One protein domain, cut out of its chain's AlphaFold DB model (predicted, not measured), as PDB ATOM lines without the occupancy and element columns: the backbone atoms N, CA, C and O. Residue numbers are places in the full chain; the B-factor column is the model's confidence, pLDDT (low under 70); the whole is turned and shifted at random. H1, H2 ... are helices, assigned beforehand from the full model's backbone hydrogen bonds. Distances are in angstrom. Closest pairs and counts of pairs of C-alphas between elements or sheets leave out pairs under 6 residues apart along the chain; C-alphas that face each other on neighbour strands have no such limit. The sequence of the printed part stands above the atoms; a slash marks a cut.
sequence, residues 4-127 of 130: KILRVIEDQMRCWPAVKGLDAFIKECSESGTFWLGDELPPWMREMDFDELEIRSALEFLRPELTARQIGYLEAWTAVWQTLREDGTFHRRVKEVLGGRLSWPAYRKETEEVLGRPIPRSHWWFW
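AT A GLANCE: This is residues 4 to 127 of the 130 residues of an uncharacterized protein of Synergistetes bacterium (UniProt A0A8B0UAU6). H2 and H4 run side by side, H6 lies on the body's opposite side, H3 sits between them, and H1 and H5 stand at opposite ends. The printed part has 124 residues with six named helices, H1 to H6 in order. It is all helix and compact, radius of gyration of the C-alphas 14.0 A, spanning 34 by 30 by 26 A.

IN THESE COORDINATES: Find H1, residues 4 to 15, from C-alpha 4 at (27.075, -6.968, 13.881); then H2, 21 to 32, H3, 52 to 61, H4, 68 to 86, 26.3 A between end C-alphas, H5, 89 to 97, and H6, 104 to 115, ending at C-alpha 115, (25.251, -13.018, 14.286).

HOW THE PARTS SIT: H1 touches H3 with residues 5 to 9 alone, closest C-alphas 5 and 58 at 5.7 A. H4 touches H2 with residues 69 to 77 alone, closest C-alphas 77 and 30 at 4.9 A, a shallow tilt of 20 degrees. Every O i to N i+4 pair is within hydrogen-bond range in H2 to H6, 7 of 8 in H1.

THE WHOLE: The printed part has no cut, a long link from H2 to H3, and no residue under pLDDT 70.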
ATOM      1  N   LYS A   4      26.400  -5.674  14.030       92.88
ATOM      2  CA  LYS A   4      27.075  -6.968  13.881       92.88
ATOM      3  C   LYS A   4      26.526  -7.737  12.684       92.88
ATOM      4  O   LYS A   4      27.299  -8.240  11.877       92.88
ATOM      5  N   ILE A   5      25.206  -7.746  12.526       94.25
ATOM      6  CA  ILE A   5      24.541  -8.397  11.388       94.25
ATOM      7  C   ILE A   5      24.894  -7.713  10.069       94.25
ATOM      8  O   ILE A   5      25.192  -8.386   9.085       94.25
ATOM      9  N   LEU A   6      24.919  -6.380  10.059       92.19
ATOM     10  CA  LEU A   6      25.371  -5.633   8.889       92.19
ATOM     11  C   LEU A   6      26.792  -5.984   8.493       92.19
ATOM     12  O   LEU A   6      27.049  -6.193   7.317       92.19
ATOM     13  N   ARG A   7      27.698  -6.084   9.468       93.44
ATOM     14  CA  ARG A   7      29.087  -6.438   9.196       93.44
ATOM     15  C   ARG A   7      29.207  -7.817   8.551       93.44
ATOM     16  O   ARG A   7      29.979  -7.954   7.616       93.44
ATOM     17  N   VAL A   8      28.427  -8.802   9.002       94.19
ATOM     18  CA  VAL A   8      28.392 -10.140   8.382       94.19
ATOM     19  C   VAL A   8      27.945 -10.054   6.920       94.19
ATOM     20  O   VAL A   8      28.597 -10.611   6.042       94.19
ATOM     21  N   ILE A   9      26.885  -9.293   6.637       94.44
ATOM     22  CA  ILE A   9      26.400  -9.084   5.264       94.44
ATOM     23  C   ILE A   9      27.442  -8.341   4.418       94.44
ATOM     24  O   ILE A   9      27.716  -8.742   3.293       94.44
ATOM     25  N   GLU A  10      28.045  -7.276   4.944       93.00
ATOM     26  CA  GLU A  10      29.071  -6.498   4.247       93.00
ATOM     27  C   GLU A  10      30.329  -7.323   3.959       93.00
ATOM     28  O   GLU A  10      30.884  -7.221   2.865       93.00
ATOM     29  N   ASP A  11      30.779  -8.134   4.917       92.94
ATOM     30  CA  ASP A  11      31.933  -9.014   4.751       92.94
ATOM     31  C   ASP A  11      31.641 -10.075   3.673       92.94
ATOM     32  O   ASP A  11      32.471 -10.268   2.786       92.94
ATOM     33  N   GLN A  12      30.431 -10.650   3.640       92.31
ATOM     34  CA  GLN A  12      30.020 -11.555   2.561       92.31
ATOM     35  C   GLN A  12      29.913 -10.843   1.202       92.31
ATOM     36  O   GLN A  12      30.380 -11.355   0.186       92.31
ATOM     37  N   MET A  13      29.361  -9.629   1.159       92.62
ATOM     38  CA  MET A  13      29.287  -8.829  -0.069       92.62
ATOM     39  C   MET A  13      30.676  -8.532  -0.656       92.62
ATOM     40  O   MET A  13      30.816  -8.423  -1.874       92.62
ATOM     41  N   ARG A  14      31.724  -8.414   0.174       91.81
ATOM     42  CA  ARG A  14      33.105  -8.211  -0.309       91.81
ATOM     43  C   ARG A  14      33.649  -9.412  -1.074       91.81
ATOM     44  O   ARG A  14      34.486  -9.210  -1.953       91.81
ATOM     45  N   CYS A  15      33.167 -10.619  -0.787       89.12
ATOM     46  CA  CYS A  15      33.522 -11.812  -1.552       89.12
ATOM     47  C   CYS A  15      32.961 -11.755  -2.982       89.12
ATOM     48  O   CYS A  15      33.499 -12.409  -3.872       89.12
ATOM     49  N   TRP A  16      31.927 -10.940  -3.229       87.88
ATOM     50  CA  TRP A  16      31.234 -10.821  -4.514       87.88
ATOM     51  C   TRP A  16      31.378  -9.412  -5.109       87.88
ATOM     52  O   TRP A  16      30.418  -8.644  -5.180       87.88
ATOM     53  N   PRO A  17      32.573  -9.031  -5.601       85.44
ATOM     54  CA  PRO A  17      32.860  -7.658  -6.015       85.44
ATOM     55  C   PRO A  17      32.015  -7.169  -7.200       85.44
ATOM     56  O   PRO A  17      31.878  -5.954  -7.375       85.44
ATOM     57  N   ALA A  18      31.458  -8.078  -8.005       88.38
ATOM     58  CA  ALA A  18      30.543  -7.758  -9.102       88.38
ATOM     59  C   ALA A  18      29.139  -7.353  -8.615       88.38
ATOM     60  O   ALA A  18      28.431  -6.624  -9.308       88.38
ATOM     61  N   VAL A  19      28.756  -7.768  -7.408       89.19
ATOM     62  CA  VAL A  19      27.438  -7.537  -6.823       89.19
ATOM     63  C   VAL A  19      27.454  -6.216  -6.057       89.19
ATOM     64  O   VAL A  19      28.192  -6.034  -5.090       89.19
ATOM     65  N   LYS A  20      26.671  -5.238  -6.524       89.94
ATOM     66  CA  LYS A  20      26.685  -3.872  -5.980       89.94
ATOM     67  C   LYS A  20      25.400  -3.549  -5.230       89.94
ATOM     68  O   LYS A  20      24.334  -3.418  -5.824       89.94
ATOM     69  N   GLY A  21      25.549  -3.319  -3.928       92.31
ATOM     70  CA  GLY A  21      24.456  -2.924  -3.046       92.31
ATOM     71  C   GLY A  21      23.612  -4.102  -2.563       92.31
ATOM     72  O   GLY A  21      23.677  -5.209  -3.091       92.31
ATOM     73  N   LEU A  22      22.816  -3.838  -1.527       92.69
ATOM     74  CA  LEU A  22      22.068  -4.866  -0.805       92.69
ATOM     75  C   LEU A  22      20.987  -5.539  -1.668       92.69
ATOM     76  O   LEU A  22      20.755  -6.728  -1.526       92.69
ATOM     77  N   ASP A  23      20.334  -4.806  -2.574       94.62
ATOM     78  CA  ASP A  23      19.313  -5.377  -3.474       94.62
ATOM     79  C   ASP A  23      19.898  -6.441  -4.414       94.62
ATOM     80  O   ASP A  23      19.406  -7.566  -4.450       94.62
ATOM     81  N   ALA A  24      20.997  -6.112  -5.104       94.38
ATOM     82  CA  ALA A  24      21.693  -7.055  -5.977       94.38
ATOM     83  C   ALA A  24      22.242  -8.249  -5.188       94.38
ATOM     84  O   ALA A  24      22.182  -9.370  -5.675       94.38
ATOM     85  N   PHE A  25      22.728  -8.016  -3.966       95.06
ATOM     86  CA  PHE A  25      23.212  -9.076  -3.088       95.06
ATOM     87  C   PHE A  25      22.119 -10.054  -2.680       95.06
ATOM     88  O   PHE A  25      22.282 -11.251  -2.874       95.06
ATOM     89  N   ILE A  26      20.980  -9.562  -2.190       95.06
ATOM     90  CA  ILE A  26      19.868 -10.435  -1.799       95.06
ATOM     91  C   ILE A  26      19.340 -11.207  -3.013       95.06
ATOM     92  O   ILE A  26      19.059 -12.398  -2.892       95.06
ATOM     93  N   LYS A  27      19.242 -10.558  -4.183       94.06
ATOM     94  CA  LYS A  27      18.867 -11.231  -5.431       94.06
ATOM     95  C   LYS A  27      19.846 -12.360  -5.765       94.06
ATOM     96  O   LYS A  27      19.408 -13.485  -5.980       94.06
ATOM     97  N   GLU A  28      21.145 -12.075  -5.774       92.81
ATOM     98  CA  GLU A  28      22.174 -13.065  -6.098       92.81
ATOM     99  C   GLU A  28      22.162 -14.231  -5.103       92.81
ATOM    100  O   GLU A  28      22.154 -15.385  -5.521       92.81
ATOM    101  N   CYS A  29      22.063 -13.959  -3.796       92.31
ATOM    102  CA  CYS A  29      21.921 -15.001  -2.778       92.31
ATOM    103  C   CYS A  29      20.657 -15.842  -2.989       92.31
ATOM    104  O   CYS A  29      20.701 -17.048  -2.793       92.31
ATOM    105  N   SER A  30      19.537 -15.236  -3.401       90.88
ATOM    106  CA  SER A  30      18.299 -15.985  -3.651       90.88
ATOM    107  C   SER A  30      18.388 -16.921  -4.860       90.88
ATOM    108  O   SER A  30      17.735 -17.961  -4.870       90.88
ATOM    109  N   GLU A  31      19.195 -16.571  -5.866       86.62
ATOM    110  CA  GLU A  31      19.384 -17.374  -7.080       86.62
ATOM    111  C   GLU A  31      20.461 -18.453  -6.881       86.62
ATOM    112  O   GLU A  31      20.241 -19.613  -7.225       86.62
ATOM    113  N   SER A  32      21.595 -18.095  -6.271       82.25
ATOM    114  CA  SER A  32      22.713 -19.012  -5.992       82.25
ATOM    115  C   SER A  32      22.453 -19.937  -4.801       82.25
ATOM    116  O   SER A  32      22.767 -21.124  -4.873       82.25
ATOM    117  N   GLY A  33      21.784 -19.443  -3.752       77.69
ATOM    118  CA  GLY A  33      21.553 -20.132  -2.473       77.69
ATOM    119  C   GLY A  33      20.545 -21.285  -2.511       77.69
ATOM    120  O   GLY A  33      19.893 -21.628  -1.519       77.69
ATOM    121  N   THR A  34      20.327 -21.839  -3.699       81.75
ATOM    122  CA  THR A  34      19.479 -23.004  -3.954       81.75
ATOM    123  C   THR A  34      20.141 -24.007  -4.902       81.75
ATOM    124  O   THR A  34      19.618 -25.102  -5.093       81.75
ATOM    125  N   PHE A  35      21.307 -23.688  -5.476       83.88
ATOM    126  CA  PHE A  35      21.906 -24.481  -6.547       83.88
ATOM    127  C   PHE A  35      22.407 -25.850  -6.066       83.88
ATOM    128  O   PHE A  35      22.052 -26.888  -6.628       83.88
ATOM    129  N   TRP A  36      23.148 -25.883  -4.956       86.94
ATOM    130  CA  TRP A  36      23.623 -27.120  -4.318       86.94
ATOM    131  C   TRP A  36      22.487 -27.989  -3.758       86.94
ATOM    132  O   TRP A  36      22.666 -29.185  -3.501       86.94
ATOM    133  N   LEU A  37      21.299 -27.395  -3.616       87.62
ATOM    134  CA  LEU A  37      20.074 -28.079  -3.245       87.62
ATOM    135  C   LEU A  37      19.366 -28.752  -4.424       87.62
ATOM    136  O   LEU A  37      18.348 -29.390  -4.192       87.62
ATOM    137  N   GLY A  38      19.859 -28.645  -5.659       82.50
ATOM    138  CA  GLY A  38      19.262 -29.281  -6.835       82.50
ATOM    139  C   GLY A  38      19.633 -30.760  -7.008       82.50
ATOM    140  O   GLY A  38      20.662 -31.247  -6.527       82.50
ATOM    141  N   ASP A  39      18.792 -31.513  -7.722       81.56
ATOM    142  CA  ASP A  39      19.121 -32.872  -8.196       81.56
ATOM    143  C   ASP A  39      20.023 -32.874  -9.433       81.56
ATOM    144  O   ASP A  39      20.660 -33.884  -9.724       81.56
ATOM    145  N   GLU A  40      20.118 -31.741 -10.128       83.62
ATOM    146  CA  GLU A  40      20.909 -31.589 -11.355       83.62
ATOM    147  C   GLU A  40      22.417 -31.739 -11.108       83.62
ATOM    148  O   GLU A  40      23.166 -32.106 -12.013       83.62
ATOM    149  N   LEU A  41      22.862 -31.508  -9.868       82.12
ATOM    150  CA  LEU A  41      24.253 -31.659  -9.471       82.12
ATOM    151  C   LEU A  41      24.552 -33.056  -8.917       82.12
ATOM    152  O   LEU A  41      23.876 -33.516  -7.979       82.12
ATOM    153  N   PRO A  42      25.632 -33.698  -9.401       85.12
ATOM    154  CA  PRO A  42      26.200 -34.861  -8.742       85.12
ATOM    155  C   PRO A  42      26.566 -34.560  -7.280       85.12
ATOM    156  O   PRO A  42      27.007 -33.448  -6.988       85.12
ATOM    157  N   PRO A  43      26.473 -35.537  -6.355       84.75
ATOM    158  CA  PRO A  43      26.732 -35.302  -4.932       84.75
ATOM    159  C   PRO A  43      28.090 -34.658  -4.613       84.75
ATOM    160  O   PRO A  43      28.169 -33.841  -3.709       84.75
ATOM    161  N   TRP A  44      29.146 -34.979  -5.367       83.44
ATOM    162  CA  TRP A  44      30.494 -34.425  -5.162       83.44
ATOM    163  C   TRP A  44      30.678 -32.989  -5.681       83.44
ATOM    164  O   TRP A  44      31.739 -32.414  -5.478       83.44
ATOM    165  N   MET A  45      29.691 -32.439  -6.395       86.00
ATOM    166  CA  MET A  45      29.658 -31.041  -6.845       86.00
ATOM    167  C   MET A  45      28.731 -30.178  -5.981       86.00
ATOM    168  O   MET A  45      28.594 -28.989  -6.244       86.00
ATOM    169  N   ARG A  46      28.054 -30.766  -4.986       88.31
ATOM    170  CA  ARG A  46      27.201 -30.014  -4.065       88.31
ATOM    171  C   ARG A  46      28.081 -29.390  -2.995       88.31
ATOM    172  O   ARG A  46      28.617 -30.098  -2.147       88.31
ATOM    173  N   GLU A  47      28.190 -28.077  -3.040       85.81
ATOM    174  CA  GLU A  47      28.923 -27.275  -2.072       85.81
ATOM    175  C   GLU A  47      28.111 -26.018  -1.770       85.81
ATOM    176  O   GLU A  47      27.449 -25.478  -2.652       85.81
ATOM    177  N   MET A  48      28.121 -25.590  -0.511       86.62
ATOM    178  CA  MET A  48      27.523 -24.319  -0.130       86.62
ATOM    179  C   MET A  48      28.570 -23.246  -0.411       86.62
ATOM    180  O   MET A  48      29.600 -23.205   0.260       86.62
ATOM    181  N   ASP A  49      28.332 -22.415  -1.423       78.19
ATOM    182  CA  ASP A  49      29.331 -21.454  -1.913       78.19
ATOM    183  C   ASP A  49      29.648 -20.345  -0.888       78.19
ATOM    184  O   ASP A  49      30.616 -19.593  -1.035       78.19
ATOM    185  N   PHE A  50      28.811 -20.207   0.144       86.00
ATOM    186  CA  PHE A  50      28.951 -19.255   1.238       86.00
ATOM    187  C   PHE A  50      28.152 -19.695   2.471       86.00
ATOM    188  O   PHE A  50      27.447 -20.697   2.429       86.00
ATOM    189  N   ASP A  51      28.222 -18.920   3.557       89.62
ATOM    190  CA  ASP A  51      27.447 -19.134   4.789       89.62
ATOM    191  C   ASP A  51      25.942 -18.833   4.564       89.62
ATOM    192  O   ASP A  51      25.382 -17.849   5.056       89.62
ATOM    193  N   GLU A  52      25.274 -19.622   3.719       93.31
ATOM    194  CA  GLU A  52      23.933 -19.334   3.197       93.31
ATOM    195  C   GLU A  52      22.866 -19.246   4.286       93.31
ATOM    196  O   GLU A  52      22.013 -18.353   4.259       93.31
ATOM    197  N   LEU A  53      22.895 -20.162   5.256       94.75
ATOM    198  CA  LEU A  53      21.894 -20.239   6.323       94.75
ATOM    199  C   LEU A  53      22.060 -19.080   7.322       94.75
ATOM    200  O   LEU A  53      21.066 -18.516   7.812       94.75
ATOM    201  N   GLU A  54      23.304 -18.685   7.590       95.62
ATOM    202  CA  GLU A  54      23.696 -17.508   8.360       95.62
ATOM    203  C   GLU A  54      23.212 -16.242   7.665       95.62
ATOM    204  O   GLU A  54      22.519 -15.432   8.284       95.62
ATOM    205  N   ILE A  55      23.524 -16.084   6.375       95.94
ATOM    206  CA  ILE A  55      23.151 -14.907   5.586       95.94
ATOM    207  C   ILE A  55      21.635 -14.802   5.464       95.94
ATOM    208  O   ILE A  55      21.074 -13.722   5.671       95.94
ATOM    209  N   ARG A  56      20.935 -15.916   5.232       96.00
ATOM    210  CA  ARG A  56      19.471 -15.929   5.218       96.00
ATOM    211  C   ARG A  56      18.892 -15.460   6.555       96.00
ATOM    212  O   ARG A  56      17.934 -14.685   6.550       96.00
ATOM    213  N   SER A  57      19.483 -15.869   7.682       97.25
ATOM    214  CA  SER A  57      19.080 -15.414   9.025       97.25
ATOM    215  C   SER A  57      19.410 -13.954   9.279       97.25
ATOM    216  O   SER A  57      18.573 -13.226   9.806       97.25
ATOM    217  N   ALA A  58      20.602 -13.510   8.885       97.00
ATOM    218  CA  ALA A  58      21.031 -12.121   8.966       97.00
ATOM    219  C   ALA A  58      20.031 -11.199   8.255       97.00
ATOM    220  O   ALA A  58      19.580 -10.204   8.824       97.00
ATOM    221  N   LEU A  59      19.619 -11.577   7.044       96.31
ATOM    222  CA  LEU A  59      18.637 -10.844   6.250       96.31
ATOM    223  C   LEU A  59      17.233 -10.881   6.868       96.31
ATOM    224  O   LEU A  59      16.545  -9.863   6.863       96.31
ATOM    225  N   GLU A  60      16.821 -12.003   7.466       96.81
ATOM    226  CA  GLU A  60      15.541 -12.090   8.185       96.81
ATOM    227  C   GLU A  60      15.514 -11.178   9.420       96.81
ATOM    228  O   GLU A  60      14.529 -10.485   9.673       96.81
ATOM    229  N   PHE A  61      16.621 -11.088  10.161       96.56
ATOM    230  CA  PHE A  61      16.735 -10.159  11.284       96.56
ATOM    231  C   PHE A  61      16.701  -8.686  10.863       96.56
ATOM    232  O   PHE A  61      16.340  -7.832  11.677       96.56
ATOM    233  N   LEU A  62      17.083  -8.382   9.619       94.88
ATOM    234  CA  LEU A  62      16.976  -7.046   9.030       94.88
ATOM    235  C   LEU A  62      15.652  -6.817   8.296       94.88
ATOM    236  O   LEU A  62      15.437  -5.704   7.823       94.88
ATOM    237  N   ARG A  63      14.745  -7.803   8.228       95.00
ATOM    238  CA  ARG A  63      13.485  -7.729   7.465       95.00
ATOM    239  C   ARG A  63      12.691  -6.426   7.658       95.00
ATOM    240  O   ARG A  63      12.220  -5.911   6.648       95.00
ATOM    241  N   PRO A  64      12.563  -5.841   8.871       94.62
ATOM    242  CA  PRO A  64      11.854  -4.567   9.055       94.62
ATOM    243  C   PRO A  64      12.479  -3.365   8.329       94.62
ATOM    244  O   PRO A  64      11.817  -2.350   8.142       94.62
ATOM    245  N   GLU A  65      13.754  -3.463   7.960       93.88
ATOM    246  CA  GLU A  65      14.552  -2.410   7.324       93.88
ATOM    247  C   GLU A  65      14.691  -2.642   5.806       93.88
ATOM    248  O   GLU A  65      15.253  -1.807   5.097       93.88
ATOM    249  N   LEU A  66      14.173  -3.766   5.292       95.31
ATOM    250  CA  LEU A  66      14.237  -4.125   3.879       95.31
ATOM    251  C   LEU A  66      13.089  -3.509   3.079       95.31
ATOM    252  O   LEU A  66      11.960  -3.351   3.542       95.31
ATOM    253  N   THR A  67      13.374  -3.206   1.818       96.94
ATOM    254  CA  THR A  67      12.355  -2.786   0.853       96.94
ATOM    255  C   THR A  67      11.446  -3.956   0.469       96.94
ATOM    256  O   THR A  67      11.846  -5.118   0.525       96.94
ATOM    257  N   ALA A  68      10.240  -3.658  -0.025       97.19
ATOM    258  CA  ALA A  68       9.308  -4.684  -0.506       97.19
ATOM    259  C   ALA A  68       9.921  -5.595  -1.588       97.19
ATOM    260  O   ALA A  68       9.659  -6.793  -1.616       97.19
ATOM    261  N   ARG A  69      10.781  -5.040  -2.453       96.62
ATOM    262  CA  ARG A  69      11.488  -5.809  -3.484       96.62
ATOM    263  C   ARG A  69      12.462  -6.820  -2.876       96.62
ATOM    264  O   ARG A  69      12.440  -7.986  -3.253       96.62
ATOM    265  N   GLN A  70      13.274  -6.381  -1.917       97.31
ATOM    266  CA  GLN A  70      14.223  -7.239  -1.204       97.31
ATOM    267  C   GLN A  70      13.508  -8.338  -0.417       97.31
ATOM    268  O   GLN A  70      13.937  -9.488  -0.436       97.31
ATOM    269  N   ILE A  71      12.383  -8.001   0.219       97.56
ATOM    270  CA  ILE A  71      11.522  -8.984   0.882       97.56
ATOM    271  C   ILE A  71      11.010 -10.018  -0.129       97.56
ATOM    272  O   ILE A  71      11.063 -11.207   0.166       97.56
ATOM    273  N   GLY A  72      10.610  -9.597  -1.331       97.00
ATOM    274  CA  GLY A  72      10.196 -10.509  -2.400       97.00
ATOM    275  C   GLY A  72      11.279 -11.524  -2.793       97.00
ATOM    276  O   GLY A  72      10.972 -12.701  -2.969       97.00
ATOM    277  N   TYR A  73      12.551 -11.112  -2.858       96.31
ATOM    278  CA  TYR A  73      13.666 -12.043  -3.088       96.31
ATOM    279  C   TYR A  73      13.842 -13.040  -1.931       96.31
ATOM    280  O   TYR A  73      14.030 -14.232  -2.172       96.31
ATOM    281  N   LEU A  74      13.718 -12.589  -0.676       95.56
ATOM    282  CA  LEU A  74      13.771 -13.483   0.489       95.56
ATOM    283  C   LEU A  74      12.617 -14.487   0.518       95.56
ATOM    284  O   LEU A  74      12.810 -15.640   0.905       95.56
ATOM    285  N   GLU A  75      11.417 -14.061   0.131       95.62
ATOM    286  CA  GLU A  75      10.240 -14.928   0.062       95.62
ATOM    287  C   GLU A  75      10.384 -15.974  -1.041       95.62
ATOM    288  O   GLU A  75      10.140 -17.150  -0.780       95.62
ATOM    289  N   ALA A  76      10.869 -15.585  -2.223       93.50
ATOM    290  CA  ALA A  76      11.167 -16.522  -3.305       93.50
ATOM    291  C   ALA A  76      12.219 -17.563  -2.887       93.50
ATOM    292  O   ALA A  76      12.011 -18.759  -3.083       93.50
ATOM    293  N   TRP A  77      13.300 -17.125  -2.235       94.19
ATOM    294  CA  TRP A  77      14.326 -18.024  -1.697       94.19
ATOM    295  C   TRP A  77      13.734 -19.012  -0.681       94.19
ATOM    296  O   TRP A  77      13.934 -20.224  -0.768       94.19
ATOM    297  N   THR A  78      12.931 -18.500   0.257       93.56
ATOM    298  CA  THR A  78      12.297 -19.317   1.302       93.56
ATOM    299  C   THR A  78      11.312 -20.322   0.716       93.56
ATOM    300  O   THR A  78      11.238 -21.441   1.213       93.56
ATOM    301  N   ALA A  79      10.580 -19.955  -0.338       93.50
ATOM    302  CA  ALA A  79       9.636 -20.847  -0.999       93.50
ATOM    303  C   ALA A  79      10.335 -22.084  -1.583       93.50
ATOM    304  O   ALA A  79       9.864 -23.199  -1.371       93.50
ATOM    305  N   VAL A  80      11.493 -21.907  -2.235       92.69
ATOM    306  CA  VAL A  80      12.292 -23.032  -2.758       92.69
ATOM    307  C   VAL A  80      12.740 -23.950  -1.624       92.69
ATOM    308  O   VAL A  80      12.531 -25.162  -1.678       92.69
ATOM    309  N   TRP A  81      13.315 -23.375  -0.566       94.19
ATOM    310  CA  TRP A  81      13.742 -24.142   0.603       94.19
ATOM    311  C   TRP A  81      12.574 -24.875   1.265       94.19
ATOM    312  O   TRP A  81      12.734 -26.014   1.695       94.19
ATOM    313  N   GLN A  82      11.397 -24.254   1.331       94.00
ATOM    314  CA  GLN A  82      10.220 -24.845   1.953       94.00
ATOM    315  C   GLN A  82       9.694 -26.051   1.170       94.00
ATOM    316  O   GLN A  82       9.425 -27.078   1.787       94.00
ATOM    317  N   THR A  83       9.636 -25.987  -0.162       93.38
ATOM    318  CA  THR A  83       9.285 -27.156  -0.988       93.38
ATOM    319  C   THR A  83      10.235 -28.329  -0.729       93.38
ATOM    320  O   THR A  83       9.790 -29.451  -0.511       93.38
ATOM    321  N   LEU A  84      11.540 -28.057  -0.657       93.00
ATOM    322  CA  LEU A  84      12.558 -29.071  -0.359       93.00
ATOM    323  C   LEU A  84      12.549 -29.535   1.100       93.00
ATOM    324  O   LEU A  84      13.099 -30.577   1.441       93.00
ATOM    325  N   ARG A  85      12.001 -28.742   2.018       94.00
ATOM    326  CA  ARG A  85      11.803 -29.184   3.398       94.00
ATOM    327  C   ARG A  85      10.661 -30.190   3.460       94.00
ATOM    328  O   ARG A  85      10.798 -31.209   4.127       94.00
ATOM    329  N   GLU A  86       9.559 -29.904   2.773       92.81
ATOM    330  CA  GLU A  86       8.346 -30.729   2.777       92.81
ATOM    331  C   GLU A  86       8.590 -32.143   2.227       92.81
ATOM    332  O   GLU A  86       7.974 -33.095   2.701       92.81
ATOM    333  N   ASP A  87       9.531 -32.307   1.293       90.19
ATOM    334  CA  ASP A  87       9.944 -33.618   0.773       90.19
ATOM    335  C   ASP A  87      11.106 -34.277   1.563       90.19
ATOM    336  O   ASP A  87      11.559 -35.373   1.222       90.19
ATOM    337  N   GLY A  88      11.584 -33.633   2.636       90.75
ATOM    338  CA  GLY A  88      12.674 -34.113   3.496       90.75
ATOM    339  C   GLY A  88      14.085 -33.919   2.926       90.75
ATOM    340  O   GLY A  88      15.068 -34.399   3.501       90.75
ATOM    341  N   THR A  89      14.227 -33.225   1.801       92.38
ATOM    342  CA  THR A  89      15.500 -33.052   1.101       92.38
ATOM    343  C   THR A  89      16.383 -31.978   1.711       92.38
ATOM    344  O   THR A  89      17.595 -32.179   1.779       92.38
ATOM    345  N   PHE A  90      15.813 -30.867   2.179       94.00
ATOM    346  CA  PHE A  90      16.569 -29.696   2.622       94.00
ATOM    347  C   PHE A  90      17.596 -30.046   3.708       94.00
ATOM    348  O   PHE A  90      18.803 -29.983   3.474       94.00
ATOM    349  N   HIS A  91      17.147 -30.498   4.885       93.12
ATOM    350  CA  HIS A  91      18.053 -30.799   6.002       93.12
ATOM    351  C   HIS A  91      18.971 -31.990   5.714       93.12
ATOM    352  O   HIS A  91      20.105 -32.017   6.197       93.12
ATOM    353  N   ARG A  92      18.514 -32.961   4.906       91.38
ATOM    354  CA  ARG A  92      19.354 -34.071   4.439       91.38
ATOM    355  C   ARG A  92      20.533 -33.539   3.626       91.38
ATOM    356  O   ARG A  92      21.670 -33.876   3.939       91.38
ATOM    357  N   ARG A  93      20.276 -32.676   2.640       91.50
ATOM    358  CA  ARG A  93      21.315 -32.066   1.808       91.50
ATOM    359  C   ARG A  93      22.241 -31.164   2.617       91.50
ATOM    360  O   ARG A  93      23.450 -31.262   2.440       91.50
ATOM    361  N   VAL A  94      21.716 -30.347   3.539       92.50
ATOM    362  CA  VAL A  94      22.568 -29.527   4.429       92.50
ATOM    363  C   VAL A  94      23.569 -30.424   5.168       92.50
ATOM    364  O   VAL A  94      24.759 -30.130   5.216       92.50
ATOM    365  N   LYS A  95      23.107 -31.563   5.697       90.81
ATOM    366  CA  LYS A  95      23.965 -32.531   6.390       90.81
ATOM    367  C   LYS A  95      24.952 -33.242   5.457       90.81
ATOM    368  O   LYS A  95      26.043 -33.593   5.898       90.81
ATOM    369  N   GLU A  96      24.584 -33.484   4.201       90.12
ATOM    370  CA  GLU A  96      25.496 -34.034   3.189       90.12
ATOM    371  C   GLU A  96      26.651 -33.061   2.906       90.12
ATOM    372  O   GLU A  96      27.805 -33.481   2.942       90.12
ATOM    373  N   VAL A  97      26.346 -31.772   2.708       90.75
ATOM    374  CA  VAL A  97      27.331 -30.733   2.362       90.75
ATOM    375  C   VAL A  97      28.214 -30.347   3.548       90.75
ATOM    376  O   VAL A  97      29.435 -30.365   3.437       90.75
ATOM    377  N   LEU A  98      27.624 -30.069   4.713       88.19
ATOM    378  CA  LEU A  98      28.385 -29.737   5.930       88.19
ATOM    379  C   LEU A  98      29.039 -30.975   6.574       88.19
ATOM    380  O   LEU A  98      29.822 -30.873   7.521       88.19
ATOM    381  N   GLY A  99      28.727 -32.161   6.052       84.94
ATOM    382  CA  GLY A  99      29.312 -33.432   6.441       84.94
ATOM    383  C   GLY A  99      28.581 -34.140   7.583       84.94
ATOM    384  O   GLY A  99      27.939 -33.555   8.456       84.94
ATOM    385  N   GLY A 100      28.747 -35.465   7.632       71.44
ATOM    386  CA  GLY A 100      28.009 -36.350   8.544       71.44
ATOM    387  C   GLY A 100      28.235 -36.125  10.048       71.44
ATOM    388  O   GLY A 100      27.532 -36.736  10.852       71.44
ATOM    389  N   ARG A 101      29.186 -35.262  10.436       74.31
ATOM    390  CA  ARG A 101      29.433 -34.850  11.830       74.31
ATOM    391  C   ARG A 101      28.665 -33.588  12.236       74.31
ATOM    392  O   ARG A 101      28.780 -33.180  13.389       74.31
ATOM    393  N   LEU A 102      27.886 -32.996  11.325       88.19
ATOM    394  CA  LEU A 102      27.039 -31.848  11.618       88.19
ATOM    395  C   LEU A 102      26.117 -32.145  12.807       88.19
ATOM    396  O   LEU A 102      25.357 -33.118  12.814       88.19
ATOM    397  N   SER A 103      26.156 -31.245  13.782       93.19
ATOM    398  CA  SER A 103      25.219 -31.180  14.895       93.19
ATOM    399  C   SER A 103      24.434 -29.884  14.770       93.19
ATOM    400  O   SER A 103      25.004 -28.808  14.916       93.19
ATOM    401  N   TRP A 104      23.126 -29.976  14.523       94.31
ATOM    402  CA  TRP A 104      22.262 -28.797  14.410       94.31
ATOM    403  C   TRP A 104      22.338 -27.865  15.628       94.31
ATOM    404  O   TRP A 104      22.441 -26.659  15.426       94.31
ATOM    405  N   PRO A 105      22.356 -28.360  16.885       95.19
ATOM    406  CA  PRO A 105      22.600 -27.499  18.042       95.19
ATOM    407  C   PRO A 105      23.954 -26.781  18.026       95.19
ATOM    408  O   PRO A 105      24.011 -25.620  18.422       95.19
ATOM    409  N   ALA A 106      25.029 -27.452  17.599       94.94
ATOM    410  CA  ALA A 106      26.358 -26.839  17.542       94.94
ATOM    411  C   ALA A 106      26.410 -25.776  16.445       94.94
ATOM    412  O   ALA A 106      26.800 -24.646  16.714       94.94
ATOM    413  N   TYR A 107      25.905 -26.116  15.261       95.06
ATOM    414  CA  TYR A 107      25.874 -25.212  14.124       95.06
ATOM    415  C   TYR A 107      25.029 -23.968  14.409       95.06
ATOM    416  O   TYR A 107      25.495 -22.851  14.228       95.06
ATOM    417  N   ARG A 108      23.839 -24.136  15.007       96.38
ATOM    418  CA  ARG A 108      23.047 -23.003  15.510       96.38
ATOM    419  C   ARG A 108      23.841 -22.123  16.460       96.38
ATOM    420  O   ARG A 108      23.811 -20.912  16.307       96.38
ATOM    421  N   LYS A 109      24.529 -22.712  17.440       96.69
ATOM    422  CA  LYS A 109      25.298 -21.950  18.427       96.69
ATOM    423  C   LYS A 109      26.423 -21.147  17.766       96.69
ATOM    424  O   LYS A 109      26.615 -19.987  18.107       96.69
ATOM    425  N   GLU A 110      27.130 -21.740  16.808       95.31
ATOM    426  CA  GLU A 110      28.151 -21.047  16.014       95.31
ATOM    427  C   GLU A 110      27.538 -19.875  15.235       95.31
ATOM    428  O   GLU A 110      28.023 -18.746  15.331       95.31
ATOM    429  N   THR A 111      26.401 -20.085  14.564       96.44
ATOM    430  CA  THR A 111      25.665 -19.007  13.891       96.44
ATOM    431  C   THR A 111      25.207 -17.912  14.868       96.44
ATOM    432  O   THR A 111      25.305 -16.724  14.556       96.44
ATOM    433  N   GLU A 112      24.731 -18.269  16.062       97.00
ATOM    434  CA  GLU A 112      24.340 -17.312  17.107       97.00
ATOM    435  C   GLU A 112      25.531 -16.466  17.576       97.00
ATOM    436  O   GLU A 112      25.391 -15.259  17.790       97.00
ATOM    437  N   GLU A 113      26.717 -17.068  17.694       96.25
ATOM    438  CA  GLU A 113      27.963 -16.370  18.013       96.25
ATOM    439  C   GLU A 113      28.382 -15.421  16.881       96.25
ATOM    440  O   GLU A 113      28.756 -14.276  17.161       96.25
ATOM    441  N   VAL A 114      28.249 -15.834  15.617       95.25
ATOM    442  CA  VAL A 114      28.548 -15.013  14.427       95.25
ATOM    443  C   VAL A 114      27.587 -13.831  14.296       95.25
ATOM    444  O   VAL A 114      28.030 -12.695  14.122       95.25
ATOM    445  N   LEU A 115      26.280 -14.055  14.442       95.81
ATOM    446  CA  LEU A 115      25.251 -13.018  14.286       95.81
ATOM    447  C   LEU A 115      25.033 -12.195  15.563       95.81
ATOM    448  O   LEU A 115      24.496 -11.090  15.509       95.81
ATOM    449  N   GLY A 116      25.479 -12.700  16.717       95.94
ATOM    450  CA  GLY A 116      25.305 -12.065  18.025       95.94
ATOM    451  C   GLY A 116      23.872 -12.086  18.546       95.94
ATOM    452  O   GLY A 116      23.535 -11.262  19.398       95.94
ATOM    453  N   ARG A 117      23.024 -12.983  18.034       95.12
ATOM    454  CA  ARG A 117      21.615 -13.112  18.416       95.12
ATOM    455  C   ARG A 117      21.171 -14.575  18.390       95.12
ATOM    456  O   ARG A 117      21.624 -15.297  17.508       95.12
ATOM    457  N   PRO A 118      20.261 -14.992  19.293       97.06
ATOM    458  CA  PRO A 118      19.666 -16.324  19.256       97.06
ATOM    459  C   PRO A 118      18.926 -16.586  17.944       97.06
ATOM    460  O   PRO A 118      18.217 -15.700  17.459       97.06
ATOM    461  N   ILE A 119      19.030 -17.801  17.406       97.56
ATOM    462  CA  ILE A 119      18.331 -18.195  16.181       97.56
ATOM    463  C   ILE A 119      16.915 -18.651  16.544       97.56
ATOM    464  O   ILE A 119      16.745 -19.692  17.185       97.56
ATOM    465  N   PRO A 120      15.862 -17.904  16.161       97.00
ATOM    466  CA  PRO A 120      14.497 -18.272  16.510       97.00
ATOM    467  C   PRO A 120      14.030 -19.496  15.713       97.00
ATOM    468  O   PRO A 120      14.534 -19.793  14.632       97.00
ATOM    469  N   ARG A 121      12.988 -20.180  16.204       95.75
ATOM    470  CA  ARG A 121      12.367 -21.312  15.487       95.75
ATOM    471  C   ARG A 121      11.746 -20.931  14.140       95.75
ATOM    472  O   ARG A 121      11.573 -21.802  13.297       95.75
ATOM    473  N   SER A 122      11.426 -19.653  13.927       94.94
ATOM    474  CA  SER A 122      10.981 -19.152  12.620       94.94
ATOM    475  C   SER A 122      12.062 -19.287  11.543       94.94
ATOM    476  O   SER A 122      11.723 -19.405  10.370       94.94
ATOM    477  N   HIS A 123      13.344 -19.344  11.921       96.50
ATOM    478  CA  HIS A 123      14.462 -19.654  11.024       96.50
ATOM    479  C   HIS A 123      14.616 -21.172  10.929       96.50
ATOM    480  O   HIS A 123      15.621 -21.762  11.330       96.50
ATOM    481  N   TRP A 124      13.550 -21.827  10.476       95.81
ATOM    482  CA  TRP A 124      13.368 -23.275  10.545       95.81
ATOM    483  C   TRP A 124      14.468 -24.071   9.826       95.81
ATOM    484  O   TRP A 124      14.667 -25.247  10.116       95.81
ATOM    485  N   TRP A 125      15.227 -23.447   8.922       95.50
ATOM    486  CA  TRP A 125      16.363 -24.076   8.242       95.50
ATOM    487  C   TRP A 125      17.473 -24.522   9.205       95.50
ATOM    488  O   TRP A 125      18.277 -25.376   8.857       95.50
ATOM    489  N   PHE A 126      17.466 -24.030  10.444       95.81
ATOM    490  CA  PHE A 126      18.321 -24.490  11.539       95.81
ATOM    491  C   PHE A 126      17.669 -25.514  12.484       95.81
ATOM    492  O   PHE A 126      18.309 -26.006  13.420       95.81
ATOM    493  N   TRP A 127      16.388 -25.813  12.284       94.88
ATOM    494  CA  TRP A 127      15.550 -26.635  13.153       94.88
ATOM    495  C   TRP A 127      14.913 -27.757  12.324       94.88
ATOM    496  O   TRP A 127      13.774 -27.604  11.886       94.88
TER     497      TRP A 127